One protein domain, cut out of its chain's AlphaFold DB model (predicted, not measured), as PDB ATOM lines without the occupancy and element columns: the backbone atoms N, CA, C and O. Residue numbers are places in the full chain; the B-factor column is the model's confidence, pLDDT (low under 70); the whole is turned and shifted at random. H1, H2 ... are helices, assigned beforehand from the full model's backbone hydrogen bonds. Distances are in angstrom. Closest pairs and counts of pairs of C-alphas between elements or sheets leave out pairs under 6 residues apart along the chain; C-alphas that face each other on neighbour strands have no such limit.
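What this domain is: This is residues 418 to 497 of the 497 residues of the protein "Protein Wnt" of Paramuricea clavata (UniProt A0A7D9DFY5). Little regular structure: five short helices sit among loops, H1 and H2 toward one end of the longest axis, H3, H4 and H5 grouped at the other, with loop 446 to 461 between. The printed part has 80 residues, 28 in named helices ordered H1 to H5, and no named strand: all helix. It is compact, radius of gyration of the C-alphas 12.7 A, spanning 38 by 28 by 21 A.

How they stand to each other: Start at H2, residues 439 to 445; H1, residues 424 to 427, is close but not clearly touching, closest C-alphas Cys 424 and Met 445, 7.8 A. H3, residues 462 to 467, is apart from H2. H4, residues 470 to 473, and H5, residues 475 to 481, only just touch, with 3 pairs of C-alphas within 8 A, only at the corner; closest are Cys 471 and Met 478, 5.5 A. Every O i to N i+4 pair is within hydrogen-bond range in H3 and H5; H2 has 1 of 3, and 2 of 4 O i to N i+3.

Where its parts are: Find C-alpha 439 at (6.860, 5.723, 81.156); H2 runs 10.3 A from there. H5 runs 10.1 A to C-alpha 481 at (18.867, -7.233, 82.962).

The domain as a whole: The printed part has no cut; links H1 to H2 and H2 to H3 are long. Residues 490 to 497 have pLDDT under 70.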
ATOM      1  N   VAL A 418      15.031  -1.591  93.595       84.75
ATOM      2  CA  VAL A 418      15.088  -0.337  94.356       84.75
ATOM      3  C   VAL A 418      14.877   0.861  93.438       84.75
ATOM      4  O   VAL A 418      15.290   0.853  92.277       84.75
ATOM      5  N   ASP A 419      14.265   1.919  93.967       87.50
ATOM      6  CA  ASP A 419      14.232   3.207  93.279       87.50
ATOM      7  C   ASP A 419      15.648   3.799  93.247       87.50
ATOM      8  O   ASP A 419      16.289   3.991  94.281       87.50
ATOM      9  N   LYS A 420      16.150   4.097  92.045       87.06
ATOM     10  CA  LYS A 420      17.494   4.656  91.827       87.06
ATOM     11  C   LYS A 420      17.548   6.159  92.082       87.06
ATOM     12  O   LYS A 420      18.635   6.729  92.168       87.06
ATOM     13  N   ARG A 421      16.389   6.814  92.188       86.81
ATOM     14  CA  ARG A 421      16.278   8.231  92.531       86.81
ATOM     15  C   ARG A 421      15.447   8.445  93.790       86.81
ATOM     16  O   ARG A 421      14.475   7.748  94.050       86.81
ATOM     17  N   SER A 422      15.804   9.470  94.556       85.00
ATOM     18  CA  SER A 422      15.119   9.824  95.803       85.00
ATOM     19  C   SER A 422      13.798  10.579  95.598       85.00
ATOM     20  O   SER A 422      12.978  10.636  96.511       85.00
ATOM     21  N   ASP A 423      13.583  11.173  94.423       87.06
ATOM     22  CA  ASP A 423      12.419  11.996  94.068       87.06
ATOM     23  C   ASP A 423      11.291  11.222  93.362       87.06
ATOM     24  O   ASP A 423      10.248  11.802  93.073       87.06
ATOM     25  N   CYS A 424      11.423   9.901  93.188       85.06
ATOM     26  CA  CYS A 424      10.419   9.046  92.537       85.06
ATOM     27  C   CYS A 424       8.987   9.241  93.071       85.06
ATOM     28  O   CYS A 424       8.027   9.269  92.300       85.06
ATOM     29  N   LYS A 425       8.833   9.471  94.383       86.75
ATOM     30  CA  LYS A 425       7.532   9.710  95.036       86.75
ATOM     31  C   LYS A 425       6.785  10.940  94.502       86.75
ATOM     32  O   LYS A 425       5.566  11.002  94.634       86.75
ATOM     33  N   GLN A 426       7.486  11.912  93.917       86.38
ATOM     34  CA  GLN A 426       6.883  13.127  93.359       86.38
ATOM     35  C   GLN A 426       6.221  12.868  91.999       86.38
ATOM     36  O   GLN A 426       5.233  13.516  91.664       86.38
ATOM     37  N   TRP A 427       6.723  11.888  91.248       81.38
ATOM     38  CA  TRP A 427       6.316  11.609  89.866       81.38
ATOM     39  C   TRP A 427       5.335  10.449  89.723       81.38
ATOM     40  O   TRP A 427       4.823  10.206  88.633       81.38
ATOM     41  N   VAL A 428       5.020   9.757  90.822       81.00
ATOM     42  CA  VAL A 428       4.159   8.564  90.817       81.00
ATOM     43  C   VAL A 428       2.790   8.797  90.167       81.00
ATOM     44  O   VAL A 428       2.244   7.901  89.530       81.00
ATOM     45  N   LYS A 429       2.237  10.008  90.302       76.69
ATOM     46  CA  LYS A 429       0.885  10.339  89.831       76.69
ATOM     47  C   LYS A 429       0.811  10.644  88.334       76.69
ATOM     48  O   LYS A 429      -0.249  10.449  87.754       76.69
ATOM     49  N   THR A 430       1.891  11.139  87.732       76.19
ATOM     50  CA  THR A 430       1.882  11.649  86.348       76.19
ATOM     51  C   THR A 430       2.740  10.806  85.412       76.19
ATOM     52  O   THR A 430       2.340  10.576  84.276       76.19
ATOM     53  N   GLU A 431       3.866  10.267  85.891       82.00
ATOM     54  CA  GLU A 431       4.886   9.669  85.020       82.00
ATOM     55  C   GLU A 431       4.888   8.135  84.996       82.00
ATOM     56  O   GLU A 431       5.436   7.530  84.077       82.00
ATOM     57  N   CYS A 432       4.248   7.471  85.965       82.12
ATOM     58  CA  CYS A 432       4.147   6.006  85.962       82.12
ATOM     59  C   CYS A 432       3.094   5.463  84.970       82.12
ATOM     60  O   CYS A 432       3.040   4.249  84.762       82.12
ATOM     61  N   GLY A 433       2.242   6.311  84.379       80.31
ATOM     62  CA  GLY A 433       1.168   5.904  83.460       80.31
ATOM     63  C   GLY A 433       1.641   5.726  82.012       80.31
ATOM     64  O   GLY A 433       2.507   6.467  81.562       80.31
ATOM     65  N   ARG A 434       1.055   4.776  81.260       71.94
ATOM     66  CA  ARG A 434       1.452   4.441  79.864       71.94
ATOM     67  C   ARG A 434       1.429   5.624  78.895       71.94
ATOM     68  O   ARG A 434       2.130   5.603  77.894       71.94
ATOM     69  N   ASN A 435       0.632   6.643  79.200       77.69
ATOM     70  CA  ASN A 435       0.494   7.838  78.373       77.69
ATOM     71  C   ASN A 435       1.596   8.880  78.638       77.69
ATOM     72  O   ASN A 435       1.627   9.906  77.964       77.69
ATOM     73  N   SER A 436       2.481   8.647  79.615       81.81
ATOM     74  CA  SER A 436       3.626   9.518  79.870       81.81
ATOM     75  C   SER A 436       4.773   9.203  78.913       81.81
ATOM     76  O   SER A 436       5.159   8.051  78.719       81.81
ATOM     77  N   GLN A 437       5.396  10.258  78.391       82.88
ATOM     78  CA  GLN A 437       6.647  10.174  77.639       82.88
ATOM     79  C   GLN A 437       7.798   9.573  78.470       82.88
ATOM     80  O   GLN A 437       8.763   9.054  77.914       82.88
ATOM     81  N   PHE A 438       7.696   9.621  79.798       82.94
ATOM     82  CA  PHE A 438       8.692   9.102  80.731       82.94
ATOM     83  C   PHE A 438       8.357   7.695  81.243       82.94
ATOM     84  O   PHE A 438       9.060   7.194  82.118       82.94
ATOM     85  N   TYR A 439       7.335   7.030  80.694       81.69
ATOM     86  CA  TYR A 439       6.860   5.723  81.156       81.69
ATOM     87  C   TYR A 439       7.957   4.646  81.231       81.69
ATOM     88  O   TYR A 439       8.011   3.914  82.222       81.69
ATOM     89  N   ASP A 440       8.837   4.568  80.226       79.69
ATOM     90  CA  ASP A 440       9.964   3.617  80.187       79.69
ATOM     91  C   ASP A 440      11.130   4.069  81.077       79.69
ATOM     92  O   ASP A 440      11.848   3.266  81.671       79.69
ATOM     93  N   TRP A 441      11.313   5.382  81.209       85.12
ATOM     94  CA  TRP A 441      12.348   5.940  82.069       85.12
ATOM     95  C   TRP A 441      12.045   5.702  83.552       85.12
ATOM     96  O   TRP A 441      12.928   5.323  84.326       85.12
ATOM     97  N   MET A 442      10.778   5.864  83.923       84.19
ATOM     98  CA  MET A 442      10.274   5.612  85.267       84.19
ATOM     99  C   MET A 442      10.407   4.144  85.677       84.19
ATOM    100  O   MET A 442      10.585   3.878  86.860       84.19
ATOM    101  N   ASP A 443      10.428   3.198  84.739       81.06
ATOM    102  CA  ASP A 443      10.683   1.789  85.064       81.06
ATOM    103  C   ASP A 443      12.075   1.489  85.522       81.06
ATOM    104  O   ASP A 443      12.284   0.700  86.434       81.06
ATOM    105  N   VAL A 444      13.039   2.101  84.861       84.50
ATOM    106  CA  VAL A 444      14.431   1.805  85.146       84.50
ATOM    107  C   VAL A 444      14.889   2.570  86.382       84.50
ATOM    108  O   VAL A 444      15.769   2.100  87.109       84.50
ATOM    109  N   MET A 445      14.324   3.762  86.597       87.00
ATOM    110  CA  MET A 445      14.741   4.685  87.649       87.00
ATOM    111  C   MET A 445      13.878   4.615  88.908       87.00
ATOM    112  O   MET A 445      14.402   4.854  89.994       87.00
ATOM    113  N   CYS A 446      12.592   4.286  88.778       89.00
ATOM    114  CA  CYS A 446      11.609   4.278  89.862       89.00
ATOM    115  C   CYS A 446      10.723   3.003  89.883       89.00
ATOM    116  O   CYS A 446       9.492   3.114  89.995       89.00
ATOM    117  N   PRO A 447      11.295   1.785  89.767       87.19
ATOM    118  CA  PRO A 447      10.518   0.552  89.640       87.19
ATOM    119  C   PRO A 447       9.699   0.198  90.888       87.19
ATOM    120  O   PRO A 447       8.639  -0.418  90.757       87.19
ATOM    121  N   VAL A 448      10.136   0.586  92.092       87.00
ATOM    122  CA  VAL A 448       9.387   0.326  93.333       87.00
ATOM    123  C   VAL A 448       8.197   1.269  93.408       87.00
ATOM    124  O   VAL A 448       7.065   0.819  93.594       87.00
ATOM    125  N   THR A 449       8.436   2.567  93.204       87.75
ATOM    126  CA  THR A 449       7.379   3.584  93.235       87.75
ATOM    127  C   THR A 449       6.314   3.337  92.159       87.75
ATOM    128  O   THR A 449       5.126   3.490  92.438       87.75
ATOM    129  N   CYS A 450       6.704   2.897  90.957       85.62
ATOM    130  CA  CYS A 450       5.766   2.568  89.880       85.62
ATOM    131  C   CYS A 450       5.219   1.129  89.923       85.62
ATOM    132  O   CYS A 450       4.489   0.745  89.011       85.62
ATOM    133  N   ARG A 451       5.544   0.336  90.955       86.44
ATOM    134  CA  ARG A 451       5.099  -1.061  91.129       86.44
ATOM    135  C   ARG A 451       5.472  -2.013  89.980       86.44
ATOM    136  O   ARG A 451       4.690  -2.892  89.618       86.44
ATOM    137  N   ARG A 452       6.660  -1.859  89.388       81.94
ATOM    138  CA  ARG A 452       7.106  -2.648  88.217       81.94
ATOM    139  C   ARG A 452       8.139  -3.728  88.563       81.94
ATOM    140  O   ARG A 452       8.580  -4.454  87.681       81.94
ATOM    141  N   CYS A 453       8.462  -3.915  89.844       81.06
ATOM    142  CA  CYS A 453       9.520  -4.827  90.283       81.06
ATOM    143  C   CYS A 453       9.353  -6.297  89.860       81.06
ATOM    144  O   CYS A 453      10.361  -6.962  89.665       81.06
ATOM    145  N   VAL A 454       8.118  -6.790  89.675       78.69
ATOM    146  CA  VAL A 454       7.847  -8.197  89.296       78.69
ATOM    147  C   VAL A 454       8.496  -8.559  87.957       78.69
ATOM    148  O   VAL A 454       8.972  -9.674  87.773       78.69
ATOM    149  N   CYS A 455       8.506  -7.626  87.002       77.25
ATOM    150  CA  CYS A 455       9.203  -7.804  85.737       77.25
ATOM    151  C   CYS A 455       9.497  -6.438  85.113       77.25
ATOM    152  O   CYS A 455       8.612  -5.813  84.525       77.25
ATOM    153  N   HIS A 456      10.743  -5.987  85.247       79.56
ATOM    154  CA  HIS A 456      11.218  -4.717  84.711       79.56
ATOM    155  C   HIS A 456      12.541  -4.896  83.969       79.56
ATOM    156  O   HIS A 456      13.241  -5.901  84.127       79.56
ATOM    157  N   ASP A 457      12.863  -3.904  83.150       82.94
ATOM    158  CA  ASP A 457      14.199  -3.746  82.602       82.94
ATOM    159  C   ASP A 457      15.046  -2.933  83.583       82.94
ATOM    160  O   ASP A 457      14.606  -1.926  84.133       82.94
ATOM    161  N   GLU A 458      16.289  -3.348  83.796       85.06
ATOM    162  CA  GLU A 458      17.225  -2.651  84.680       85.06
ATOM    163  C   GLU A 458      18.015  -1.558  83.941       85.06
ATOM    164  O   GLU A 458      18.740  -0.775  84.572       85.06
ATOM    165  N   ASN A 459      17.878  -1.487  82.610       85.44
ATOM    166  CA  ASN A 459      18.592  -0.562  81.738       85.44
ATOM    167  C   ASN A 459      17.661   0.115  80.718       85.44
ATOM    168  O   ASN A 459      16.872  -0.536  80.042       85.44
ATOM    169  N   LEU A 460      17.829   1.428  80.538       85.75
ATOM    170  CA  LEU A 460      17.055   2.237  79.585       85.75
ATOM    171  C   LEU A 460      17.256   1.810  78.124       85.75
ATOM    172  O   LEU A 460      16.411   2.081  77.281       85.75
ATOM    173  N   LYS A 461      18.376   1.148  77.812       88.06
ATOM    174  CA  LYS A 461      18.697   0.686  76.457       88.06
ATOM    175  C   LYS A 461      18.113  -0.679  76.111       88.06
ATOM    176  O   LYS A 461      18.266  -1.111  74.976       88.06
ATOM    177  N   CYS A 462      17.441  -1.359  77.040       86.75
ATOM    178  CA  CYS A 462      16.901  -2.694  76.785       86.75
ATOM    179  C   CYS A 462      15.958  -2.732  75.568       86.75
ATOM    180  O   CYS A 462      16.034  -3.672  74.777       86.75
ATOM    181  N   ALA A 463      15.156  -1.682  75.351       85.38
ATOM    182  CA  ALA A 463      14.282  -1.569  74.183       85.38
ATOM    183  C   ALA A 463      15.067  -1.451  72.859       85.38
ATOM    184  O   ALA A 463      14.727  -2.095  71.868       85.38
ATOM    185  N   GLU A 464      16.153  -0.673  72.850       88.19
ATOM    186  CA  GLU A 464      17.064  -0.552  71.703       88.19
ATOM    187  C   GLU A 464      17.778  -1.884  71.429       88.19
ATOM    188  O   GLU A 464      17.837  -2.360  70.299       88.19
ATOM    189  N   TRP A 465      18.282  -2.524  72.482       90.81
ATOM    190  CA  TRP A 465      19.004  -3.791  72.398       90.81
ATOM    191  C   TRP A 465      18.129  -4.940  71.915       90.81
ATOM    192  O   TRP A 465      18.592  -5.768  71.130       90.81
ATOM    193  N   LYS A 466      16.856  -4.957  72.310       87.75
ATOM    194  CA  LYS A 466      15.863  -5.872  71.750       87.75
ATOM    195  C   LYS A 466      15.744  -5.709  70.235       87.75
ATOM    196  O   LYS A 466      15.794  -6.706  69.524       87.75
ATOM    197  N   ASN A 467      15.623  -4.473  69.744       90.69
ATOM    198  CA  ASN A 467      15.501  -4.197  68.306       90.69
ATOM    199  C   ASN A 467      16.771  -4.574  67.525       90.69
ATOM    200  O   ASN A 467      16.693  -4.876  66.339       90.69
ATOM    201  N   ASN A 468      17.920  -4.610  68.200       91.56
ATOM    202  CA  ASN A 468      19.197  -5.060  67.648       91.56
ATOM    203  C   ASN A 468      19.449  -6.569  67.855       91.56
ATOM    204  O   ASN A 468      20.605  -6.980  67.873       91.56
ATOM    205  N   ASN A 469      18.405  -7.383  68.068       89.19
ATOM    206  CA  ASN A 469      18.480  -8.838  68.289       89.19
ATOM    207  C   ASN A 469      19.378  -9.300  69.454       89.19
ATOM    208  O   ASN A 469      19.697 -10.484  69.571       89.19
ATOM    209  N   GLN A 470      19.716  -8.422  70.406       90.19
ATOM    210  CA  GLN A 470      20.605  -8.805  71.510       90.19
ATOM    211  C   GLN A 470      19.995  -9.849  72.450       90.19
ATOM    212  O   GLN A 470      20.732 -10.530  73.159       90.19
ATOM    213  N   CYS A 471      18.667 -10.009  72.458       87.75
ATOM    214  CA  CYS A 471      18.006 -11.081  73.203       87.75
ATOM    215  C   CYS A 471      18.444 -12.484  72.733       87.75
ATOM    216  O   CYS A 471      18.430 -13.408  73.547       87.75
ATOM    217  N   GLU A 472      18.857 -12.633  71.468       89.69
ATOM    218  CA  GLU A 472      19.391 -13.885  70.917       89.69
ATOM    219  C   GLU A 472      20.922 -13.926  70.926       89.69
ATOM    220  O   GLU A 472      21.491 -14.957  71.279       89.69
ATOM    221  N   ASP A 473      21.587 -12.805  70.623       87.62
ATOM    222  CA  ASP A 473      23.056 -12.737  70.584       87.62
ATOM    223  C   ASP A 473      23.693 -12.783  71.985       87.62
ATOM    224  O   ASP A 473      24.780 -13.332  72.179       87.62
ATOM    225  N   TYR A 474      23.015 -12.214  72.987       85.69
ATOM    226  CA  TYR A 474      23.490 -12.101  74.370       85.69
ATOM    227  C   TYR A 474      22.424 -12.560  75.375       85.69
ATOM    228  O   TYR A 474      22.052 -11.819  76.296       85.69
ATOM    229  N   PRO A 475      21.946 -13.813  75.267       83.56
ATOM    230  CA  PRO A 475      20.753 -14.270  75.969       83.56
ATOM    231  C   PRO A 475      20.950 -14.286  77.485       83.56
ATOM    232  O   PRO A 475      20.004 -14.052  78.224       83.56
ATOM    233  N   VAL A 476      22.173 -14.518  77.974       80.75
ATOM    234  CA  VAL A 476      22.475 -14.556  79.415       80.75
ATOM    235  C   VAL A 476      22.334 -13.171  80.052       80.75
ATOM    236  O   VAL A 476      21.654 -13.022  81.064       80.75
ATOM    237  N   TYR A 477      22.937 -12.147  79.444       83.38
ATOM    238  CA  TYR A 477      22.873 -10.776  79.952       83.38
ATOM    239  C   TYR A 477      21.455 -10.211  79.825       83.38
ATOM    240  O   TYR A 477      20.909  -9.645  80.774       83.38
ATOM    241  N   MET A 478      20.827 -10.437  78.671       86.25
ATOM    242  CA  MET A 478      19.497  -9.919  78.380       86.25
ATOM    243  C   MET A 478      18.405 -10.582  79.232       86.25
ATOM    244  O   MET A 478      17.519  -9.884  79.720       86.25
ATOM    245  N   LYS A 479      18.505 -11.889  79.525       83.56
ATOM    246  CA  LYS A 479      17.602 -12.582  80.468       83.56
ATOM    247  C   LYS A 479      17.719 -12.087  81.905       83.56
ATOM    248  O   LYS A 479      16.776 -12.258  82.666       83.56
ATOM    249  N   LYS A 480      18.855 -11.512  82.295       82.38
ATOM    250  CA  LYS A 480      19.056 -10.991  83.649       82.38
ATOM    251  C   LYS A 480      18.584  -9.542  83.764       82.38
ATOM    252  O   LYS A 480      17.798  -9.229  84.648       82.38
ATOM    253  N   HIS A 481      19.014  -8.687  82.837       84.88
ATOM    254  CA  HIS A 481      18.867  -7.233  82.962       84.88
ATOM    255  C   HIS A 481      17.784  -6.614  82.063       84.88
ATOM    256  O   HIS A 481      17.408  -5.466  82.287       84.88
ATOM    257  N   CYS A 482      17.280  -7.336  81.057       87.44
ATOM    258  CA  CYS A 482      16.346  -6.824  80.042       87.44
ATOM    259  C   CYS A 482      15.142  -7.758  79.831       87.44
ATOM    260  O   CYS A 482      14.742  -8.074  78.705       87.44
ATOM    261  N   ARG A 483      14.586  -8.248  80.942       84.12
ATOM    262  CA  ARG A 483      13.540  -9.278  80.963       84.12
ATOM    263  C   ARG A 483      12.253  -8.840  80.279       84.12
ATOM    264  O   ARG A 483      11.648  -9.636  79.559       84.12
ATOM    265  N   ARG A 484      11.858  -7.579  80.463       81.25
ATOM    266  CA  ARG A 484      10.647  -7.019  79.858       81.25
ATOM    267  C   ARG A 484      10.834  -6.842  78.363       81.25
ATOM    268  O   ARG A 484      10.013  -7.329  77.586       81.25
ATOM    269  N   SER A 485      11.934  -6.222  77.956       85.81
ATOM    270  CA  SER A 485      12.234  -6.014  76.541       85.81
ATOM    271  C   SER A 485      12.327  -7.330  75.761       85.81
ATOM    272  O   SER A 485      11.781  -7.419  74.661       85.81
ATOM    273  N   CYS A 486      12.907  -8.383  76.340       86.75
ATOM    274  CA  CYS A 486      13.000  -9.696  75.690       86.75
ATOM    275  C   CYS A 486      11.736 -10.564  75.785       86.75
ATOM    276  O   CYS A 486      11.785 -11.732  75.408       86.75
ATOM    277  N   GLY A 487      10.611 -10.034  76.280       80.25
ATOM    278  CA  GLY A 487       9.347 -10.778  76.333       80.25
ATOM    279  C   GLY A 487       9.364 -11.958  77.309       80.25
ATOM    280  O   GLY A 487       8.608 -12.908  77.143       80.25
ATOM    281  N   LEU A 488      10.228 -11.909  78.323       79.56
ATOM    282  CA  LEU A 488      10.388 -12.972  79.320       79.56
ATOM    283  C   LEU A 488       9.439 -12.799  80.515       79.56
ATOM    284  O   LEU A 488       9.447 -13.613  81.438       79.56
ATOM    285  N   CYS A 489       8.619 -11.746  80.507       74.56
ATOM    286  CA  CYS A 489       7.571 -11.539  81.497       74.56
ATOM    287  C   CYS A 489       6.367 -12.434  81.184       74.56
ATOM    288  O   CYS A 489       5.725 -12.282  80.150       74.56
ATOM    289  N   THR A 490       6.022 -13.333  82.103       60.06
ATOM    290  CA  THR A 490       4.891 -14.272  81.968       60.06
ATOM    291  C   THR A 490       3.591 -13.766  82.608       60.06
ATOM    292  O   THR A 490       2.586 -14.484  82.631       60.06
ATOM    293  N   VAL A 491       3.580 -12.534  83.134       54.72
ATOM    294  CA  VAL A 491       2.444 -11.958  83.869       54.72
ATOM    295  C   VAL A 491       2.082 -10.568  83.317       54.72
ATOM    296  O   VAL A 491       2.982  -9.734  83.182       54.72
ATOM    297  N   PRO A 492       0.792 -10.295  83.042       50.94
ATOM    298  CA  PRO A 492       0.263  -8.955  82.781       50.94
ATOM    299  C   PRO A 492       0.661  -7.945  83.858       50.94
ATOM    300  O   PRO A 492       0.520  -8.217  85.052       50.94
ATOM    301  N   GLN A 493       1.131  -6.767  83.449       55.19
ATOM    302  CA  GLN A 493       1.424  -5.666  84.369       55.19
ATOM    303  C   GLN A 493       0.143  -4.892  84.722       55.19
ATOM    304  O   GLN A 493      -0.767  -4.769  83.901       55.19
ATOM    305  N   LEU A 494       0.090  -4.318  85.930       45.97
ATOM    306  CA  LEU A 494      -0.998  -3.433  86.366       45.97
ATOM    307  C   LEU A 494      -1.153  -2.271  85.365       45.97
ATOM    308  O   LEU A 494      -0.282  -1.409  85.240       45.97
ATOM    309  N   GLY A 495      -2.247  -2.322  84.602       50.91
ATOM    310  CA  GLY A 495      -2.538  -1.474  83.443       50.91
ATOM    311  C   GLY A 495      -3.013  -2.241  82.200       50.91
ATOM    312  O   GLY A 495      -3.179  -1.614  81.161       50.91
ATOM    313  N   GLU A 496      -3.142  -3.572  82.257       46.91
ATOM    314  CA  GLU A 496      -3.898  -4.386  81.278       46.91
ATOM    315  C   GLU A 496      -5.353  -4.650  81.728       46.91
ATOM    316  O   GLU A 496      -5.962  -5.635  81.316       46.91
ATOM    317  N   ILE A 497      -5.908  -3.772  82.574       38.84
ATOM    318  CA  ILE A 497      -7.343  -3.670  82.889       38.84
ATOM    319  C   ILE A 497      -7.777  -2.242  82.586       38.84
ATOM    320  O   ILE A 497      -7.028  -1.330  83.016       38.84
TER     321      ILE A 497